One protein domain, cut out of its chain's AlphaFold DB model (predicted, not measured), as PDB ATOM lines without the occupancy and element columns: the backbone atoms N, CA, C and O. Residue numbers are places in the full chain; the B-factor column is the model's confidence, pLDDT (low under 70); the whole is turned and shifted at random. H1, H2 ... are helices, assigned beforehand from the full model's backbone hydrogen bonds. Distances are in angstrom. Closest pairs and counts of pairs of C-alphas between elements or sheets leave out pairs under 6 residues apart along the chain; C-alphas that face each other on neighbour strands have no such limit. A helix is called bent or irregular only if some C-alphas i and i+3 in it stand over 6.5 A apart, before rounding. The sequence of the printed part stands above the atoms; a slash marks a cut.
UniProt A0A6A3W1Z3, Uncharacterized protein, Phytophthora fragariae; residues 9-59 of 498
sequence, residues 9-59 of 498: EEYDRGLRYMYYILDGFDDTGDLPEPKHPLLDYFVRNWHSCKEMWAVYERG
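Overview. This is residues 9 to 59 of the 498 residues of an uncharacterized protein of Phytophthora fragariae (UniProt A0A6A3W1Z3). Two helices make an open helical hairpin shaped like a V: H1 runs one way, a wide loop of residues 24 to 36 swings out from its end, and H2 runs back the opposite way, meeting H1 close to the closed end of the V. The short H3 follows straight after H2 and lengthens that arm of the V, and residues 53 to 59 make a tail beyond it. The printed part has 51 residues with three named helices, in the order H1, H2, H3, and no named strand; the class is all helix. The whole is compact, with a radius of gyration of the C-alphas of 11.1 A, yet its outline of 32 by 21 by 16 A is only just elongated.

Arrangement. Start with H1, residues 9 to 23, and look at its residues 18 to 22, which alone touch H2, residues 37 to 45. The closest C-alphas of the two helices are those of Leu 22 and Leu 39, 6.8 A apart, while the centres are 12.8 A apart. The two form a helical hairpin: they run opposite ways at a shallow tilt of 32 degrees, only just short of steep. Go on to H3, residues 47 to 52, which meets H2 only through their link. H1 and H3 are apart. In the backbones of H1 and H2, every O i to N i+4 pair is within hydrogen-bond range; in H3 it is 0 of 2, beside 2 of 3 O i to N i+3 pairs.

Along the chain. Find C-alpha 9 at (160.865, 58.105, 156.855); from there H1 runs 20.4 A through 15 residues to C-alpha 23 at (166.180, 52.127, 138.124). After the loop, H2 begins at C-alpha 37 and runs 12.0 A to C-alpha 45. After Trp 46, H3 spans residues 47 to 52, 9.7 A from first to last C-alpha, and ends at C-alpha 52 at (158.823, 73.776, 148.843). H3 is irregular: C-alphas 48 and 51 are 8.4 A apart.

Size, cuts and confidence. The two C-alphas farthest apart are those of Gly 24 and Gly 59, at 32.4 A, while the first and last printed C-alphas, of Glu 9 and Gly 59, are 15.7 A apart. The printed part has no cut. The link from H1 to H2, residues 24 to 36, is long, and its C-alphas lie 8 to 14 A from the mean of all C-alphas; the link from H2 to H3 is tight. The mean pLDDT of the printed part is 89.5; look in the long link for residues 27 to 28, which are under 70.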
ATOM      1  N   GLU A   9     160.929  59.543 157.156       91.75
ATOM      2  CA  GLU A   9     160.865  58.105 156.855       91.75
ATOM      3  C   GLU A   9     159.802  57.745 155.806       91.75
ATOM      4  O   GLU A   9     160.039  56.915 154.929       91.75
ATOM      5  N   GLU A  10     158.603  58.330 155.884       93.19
ATOM      6  CA  GLU A  10     157.535  58.110 154.903       93.19
ATOM      7  C   GLU A  10     157.917  58.688 153.536       93.19
ATOM      8  O   GLU A  10     157.632  58.081 152.498       93.19
ATOM      9  N   TYR A  11     158.592  59.841 153.535       94.88
ATOM     10  CA  TYR A  11     159.118  60.446 152.318       94.88
ATOM     11  C   TYR A  11     160.181  59.552 151.674       94.88
ATOM     12  O   TYR A  11     160.050  59.214 150.498       94.88
ATOM     13  N   ASP A  12     161.169  59.105 152.451       92.44
ATOM     14  CA  ASP A  12     162.274  58.268 151.977       92.44
ATOM     15  C   ASP A  12     161.783  56.929 151.444       92.44
ATOM     16  O   ASP A  12     162.268  56.451 150.423       92.44
ATOM     17  N   ARG A  13     160.751  56.354 152.066       91.62
ATOM     18  CA  ARG A  13     160.088  55.145 151.561       91.62
ATOM     19  C   ARG A  13     159.462  55.372 150.186       91.62
ATOM     20  O   ARG A  13     159.564  54.524 149.303       91.62
ATOM     21  N   GLY A  14     158.831  56.530 149.985       92.75
ATOM     22  CA  GLY A  14     158.286  56.928 148.688       92.75
ATOM     23  C   GLY A  14     159.369  57.197 147.638       92.75
ATOM     24  O   GLY A  14     159.179  56.838 146.476       92.75
ATOM     25  N   LEU A  15     160.493  57.791 148.045       92.69
ATOM     26  CA  LEU A  15     161.641  58.049 147.177       92.69
ATOM     27  C   LEU A  15     162.305  56.741 146.736       92.69
ATOM     28  O   LEU A  15     162.492  56.525 145.540       92.69
ATOM     29  N   ARG A  16     162.570  55.828 147.676       91.25
ATOM     30  CA  ARG A  16     163.113  54.488 147.401       91.25
ATOM     31  C   ARG A  16     162.209  53.684 146.477       91.25
ATOM     32  O   ARG A  16     162.683  53.099 145.510       91.25
ATOM     33  N   TYR A  17     160.895  53.743 146.687       91.56
ATOM     34  CA  TYR A  17     159.937  53.105 145.785       91.56
ATOM     35  C   TYR A  17     160.028  53.636 144.343       91.56
ATOM     36  O   TYR A  17     159.854  52.881 143.388       91.56
ATOM     37  N   MET A  18     160.334  54.923 144.160       91.56
ATOM     38  CA  MET A  18     160.524  55.501 142.830       91.56
ATOM     39  C   MET A  18     161.841  55.051 142.178       91.56
ATOM     40  O   MET A  18     161.842  54.746 140.987       91.56
ATOM     41  N   TYR A  19     162.920  54.932 142.957       92.88
ATOM     42  CA  TYR A  19     164.179  54.311 142.521       92.88
ATOM     43  C   TYR A  19     163.983  52.847 142.110       92.88
ATOM     44  O   TYR A  19     164.469  52.428 141.062       92.88
ATOM     45  N   TYR A  20     163.209  52.084 142.879       91.44
ATOM     46  CA  TYR A  20     162.869  50.703 142.548       91.44
ATOM     47  C   TYR A  20     162.109  50.596 141.217       91.44
ATOM     48  O   TYR A  20     162.440  49.757 140.384       91.44
ATOM     49  N   ILE A  21     161.118  51.465 140.978       92.62
ATOM     50  CA  ILE A  21     160.334  51.439 139.733       92.62
ATOM     51  C   ILE A  21     161.173  51.833 138.512       92.62
ATOM     52  O   ILE A  21     161.015  51.226 137.455       92.62
ATOM     53  N   LEU A  22     161.988  52.884 138.627       92.31
ATOM     54  CA  LEU A  22     162.642  53.501 137.469       92.31
ATOM     55  C   LEU A  22     164.031  52.925 137.181       92.31
ATOM     56  O   LEU A  22     164.371  52.743 136.015       92.31
ATOM     57  N   ASP A  23     164.795  52.600 138.225       89.75
ATOM     58  CA  ASP A  23     166.180  52.127 138.124       89.75
ATOM     59  C   ASP A  23     166.355  50.663 138.561       89.75
ATOM     60  O   ASP A  23     167.454  50.118 138.451       89.75
ATOM     61  N   GLY A  24     165.294  50.007 139.049       84.00
ATOM     62  CA  GLY A  24     165.351  48.615 139.509       84.00
ATOM     63  C   GLY A  24     166.181  48.412 140.779       84.00
ATOM     64  O   GLY A  24     166.603  47.290 141.047       84.00
ATOM     65  N   PHE A  25     166.447  49.481 141.535       81.69
ATOM     66  CA  PHE A  25     167.245  49.437 142.762       81.69
ATOM     67  C   PHE A  25     166.441  48.844 143.927       81.69
ATOM     68  O   PHE A  25     165.326  49.292 144.202       81.69
ATOM     69  N   ASP A  26     166.997  47.843 144.608       70.19
ATOM     70  CA  ASP A  26     166.422  47.234 145.804       70.19
ATOM     71  C   ASP A  26     166.833  47.977 147.090       70.19
ATOM     72  O   ASP A  26     167.790  48.738 147.133       70.19
ATOM     73  N   ASP A  27     166.033  47.814 148.147       66.12
ATOM     74  CA  ASP A  27     165.889  48.733 149.294       66.12
ATOM     75  C   ASP A  27     167.118  48.864 150.235       66.12
ATOM     76  O   ASP A  27     167.005  49.391 151.344       66.12
ATOM     77  N   THR A  28     168.300  48.385 149.841       65.06
ATOM     78  CA  THR A  28     169.470  48.256 150.721       65.06
ATOM     79  C   THR A  28     170.566  49.276 150.420       65.06
ATOM     80  O   THR A  28     171.243  49.192 149.401       65.06
ATOM     81  N   GLY A  29     170.800  50.190 151.369       73.25
ATOM     82  CA  GLY A  29     171.943  51.112 151.366       73.25
ATOM     83  C   GLY A  29     171.620  52.543 150.933       73.25
ATOM     84  O   GLY A  29     170.454  52.971 150.927       73.25
ATOM     85  N   ASP A  30     172.683  53.289 150.631       81.38
ATOM     86  CA  ASP A  30     172.613  54.649 150.098       81.38
ATOM     87  C   ASP A  30     171.991  54.645 148.699       81.38
ATOM     88  O   ASP A  30     172.165  53.699 147.926       81.38
ATOM     89  N   LEU A  31     171.236  55.697 148.379       84.88
ATOM     90  CA  LEU A  31     170.609  55.827 147.066       84.88
ATOM     91  C   LEU A  31     171.698  56.017 145.995       84.88
ATOM     92  O   LEU A  31     172.531  56.914 146.148       84.88
ATOM     93  N   PRO A  32     171.706  55.211 144.918       87.31
ATOM     94  CA  PRO A  32     172.685  55.356 143.849       87.31
ATOM     95  C   PRO A  32     172.437  56.637 143.038       87.31
ATOM     96  O   PRO A  32     171.382  57.275 143.139       87.31
ATOM     97  N   GLU A  33     173.394  56.993 142.179       87.19
ATOM     98  CA  GLU A  33     173.150  58.018 141.164       87.19
ATOM     99  C   GLU A  33     172.005  57.586 140.230       87.19
ATOM    100  O   GLU A  33     171.976  56.429 139.789       87.19
ATOM    101  N   PRO A  34     171.056  58.492 139.933       92.31
ATOM    102  CA  PRO A  34     169.892  58.174 139.120       92.31
ATOM    103  C   PRO A  34     170.289  57.905 137.662       92.31
ATOM    104  O   PRO A  34     170.951  58.722 137.025       92.31
ATOM    105  N   LYS A  35     169.857  56.767 137.113       90.81
ATOM    106  CA  LYS A  35     170.130  56.361 135.722       90.81
ATOM    107  C   LYS A  35     168.991  56.732 134.784       90.81
ATOM    108  O   LYS A  35     169.228  57.148 133.651       90.81
ATOM    109  N   HIS A  36     167.749  56.560 135.227       94.50
ATOM    110  CA  HIS A  36     166.581  56.846 134.409       94.50
ATOM    111  C   HIS A  36     166.390  58.368 134.245       94.50
ATOM    112  O   HIS A  36     166.334  59.081 135.249       94.50
ATOM    113  N   PRO A  37     166.178  58.898 133.021       95.75
ATOM    114  CA  PRO A  37     166.065  60.344 132.785       95.75
ATOM    115  C   PRO A  37     164.981  61.044 133.618       95.75
ATOM    116  O   PRO A  37     165.181  62.149 134.112       95.75
ATOM    117  N   LEU A  38     163.831  60.387 133.818       94.75
ATOM    118  CA  LEU A  38     162.772  60.905 134.697       94.75
ATOM    119  C   LEU A  38     163.213  60.990 136.165       94.75
ATOM    120  O   LEU A  38     162.803  61.910 136.868       94.75
ATOM    121  N   LEU A  39     164.022  60.033 136.627       94.75
ATOM    122  CA  LEU A  39     164.514  60.019 137.998       94.75
ATOM    123  C   LEU A  39     165.582  61.096 138.194       94.75
ATOM    124  O   LEU A  39     165.489  61.834 139.167       94.75
ATOM    125  N   ASP A  40     166.514  61.256 137.245       95.62
ATOM    126  CA  ASP A  40     167.487  62.362 137.252       95.62
ATOM    127  C   ASP A  40     166.770  63.715 137.298       95.62
ATOM    128  O   ASP A  40     167.022  64.546 138.174       95.62
ATOM    129  N   TYR A  41     165.775  63.899 136.424       95.81
ATOM    130  CA  TYR A  41     164.944  65.097 136.425       95.81
ATOM    131  C   TYR A  41     164.253  65.318 137.775       95.81
ATOM    132  O   TYR A  41     164.266  66.436 138.298       95.81
ATOM    133  N   PHE A  42     163.647  64.278 138.353       94.88
ATOM    134  CA  PHE A  42     162.980  64.388 139.647       94.88
ATOM    135  C   PHE A  42     163.966  64.751 140.759       94.88
ATOM    136  O   PHE A  42     163.687  65.651 141.549       94.88
ATOM    137  N   VAL A  43     165.117  64.084 140.834       94.44
ATOM    138  CA  VAL A  43     166.110  64.339 141.882       94.44
ATOM    139  C   VAL A  43     166.605  65.783 141.799       94.44
ATOM    140  O   VAL A  43     166.617  66.497 142.801       94.44
ATOM    141  N   ARG A  44     166.914  66.251 140.586       95.25
ATOM    142  CA  ARG A  44     167.440  67.598 140.342       95.25
ATOM    143  C   ARG A  44     166.434  68.718 140.566       95.25
ATOM    144  O   ARG A  44     166.847  69.785 141.010       95.25
ATOM    145  N   ASN A  45     165.157  68.508 140.242       94.88
ATOM    146  CA  ASN A  45     164.165  69.593 140.206       94.88
ATOM    147  C   ASN A  45     163.085  69.496 141.288       94.88
ATOM    148  O   ASN A  45     162.449  70.500 141.582       94.88
ATOM    149  N   TRP A  46     162.855  68.314 141.865       93.25
ATOM    150  CA  TRP A  46     161.823  68.092 142.881       93.25
ATOM    151  C   TRP A  46     162.421  67.675 144.219       93.25
ATOM    152  O   TRP A  46     162.086  68.270 145.240       93.25
ATOM    153  N   HIS A  47     163.295  66.667 144.250       94.12
ATOM    154  CA  HIS A  47     163.890  66.211 145.509       94.12
ATOM    155  C   HIS A  47     164.795  67.277 146.138       94.12
ATOM    156  O   HIS A  47     164.707  67.511 147.342       94.12
ATOM    157  N   SER A  48     165.607  67.946 145.314       94.31
ATOM    158  CA  SER A  48     166.511  69.037 145.708       94.31
ATOM    159  C   SER A  48     165.820  70.217 146.392       94.31
ATOM    160  O   SER A  48     166.484  70.958 147.105       94.31
ATOM    161  N   CYS A  49     164.514  70.382 146.171       91.88
ATOM    162  CA  CYS A  49     163.704  71.456 146.736       91.88
ATOM    163  C   CYS A  49     162.451  70.934 147.460       91.88
ATOM    164  O   CYS A  49     161.384  71.562 147.451       91.88
ATOM    165  N   LYS A  50     162.542  69.740 148.057       92.19
ATOM    166  CA  LYS A  50     161.423  69.072 148.745       92.19
ATOM    167  C   LYS A  50     160.771  69.943 149.820       92.19
ATOM    168  O   LYS A  50     159.566  69.830 150.037       92.19
ATOM    169  N   GLU A  51     161.511  70.863 150.424       90.00
ATOM    170  CA  GLU A  51     161.031  71.864 151.371       90.00
ATOM    171  C   GLU A  51     159.953  72.800 150.806       90.00
ATOM    172  O   GLU A  51     159.151  73.334 151.571       90.00
ATOM    173  N   MET A  52     159.851  72.949 149.481       86.62
ATOM    174  CA  MET A  52     158.823  73.776 148.843       86.62
ATOM    175  C   MET A  52     157.466  73.072 148.701       86.62
ATOM    176  O   MET A  52     156.435  73.744 148.600       86.62
ATOM    177  N   TRP A  53     157.417  71.733 148.704       86.88
ATOM    178  CA  TRP A  53     156.200  70.988 148.335       86.88
ATOM    179  C   TRP A  53     155.879  69.766 149.208       86.88
ATOM    180  O   TRP A  53     154.713  69.365 149.267       86.88
ATOM    181  N   ALA A  54     156.849  69.178 149.910       90.69
ATOM    182  CA  ALA A  54     156.616  68.056 150.814       90.69
ATOM    183  C   ALA A  54     156.014  68.548 152.138       90.69
ATOM    184  O   ALA A  54     156.560  69.430 152.797       90.69
ATOM    185  N   VAL A  55     154.881  67.971 152.549       88.75
ATOM    186  CA  VAL A  55     154.115  68.457 153.710       88.75
ATOM    187  C   VAL A  55     154.952  68.504 154.991       88.75
ATOM    188  O   VAL A  55     154.903  69.519 155.678       88.75
ATOM    189  N   TYR A  56     155.724  67.460 155.306       89.88
ATOM    190  CA  TYR A  56     156.492  67.413 156.558       89.88
ATOM    191  C   TYR A  56     157.601  68.473 156.650       89.88
ATOM    192  O   TYR A  56     157.801  69.033 157.725       89.88
ATOM    193  N   GLU A  57     158.264  68.806 155.539       90.44
ATOM    194  CA  GLU A  57     159.294  69.855 155.515       90.44
ATOM    195  C   GLU A  57     158.674  71.251 155.627       90.44
ATOM    196  O   GLU A  57     159.264  72.164 156.194       90.44
ATOM    197  N   ARG A  58     157.429  71.426 155.168       89.19
ATOM    198  CA  ARG A  58     156.737  72.724 155.137       89.19
ATOM    199  C   ARG A  58     156.183  73.204 156.475       89.19
ATOM    200  O   ARG A  58     155.561  74.263 156.527       89.19
ATOM    201  N   GLY A  59     156.445  72.491 157.569       87.12
ATOM    202  CA  GLY A  59     155.969  72.867 158.905       87.12
ATOM    203  C   GLY A  59     156.502  74.205 159.425       87.12
ATOM    204  O   GLY A  59     156.018  74.696 160.442       87.12
TER     205      GLY A  59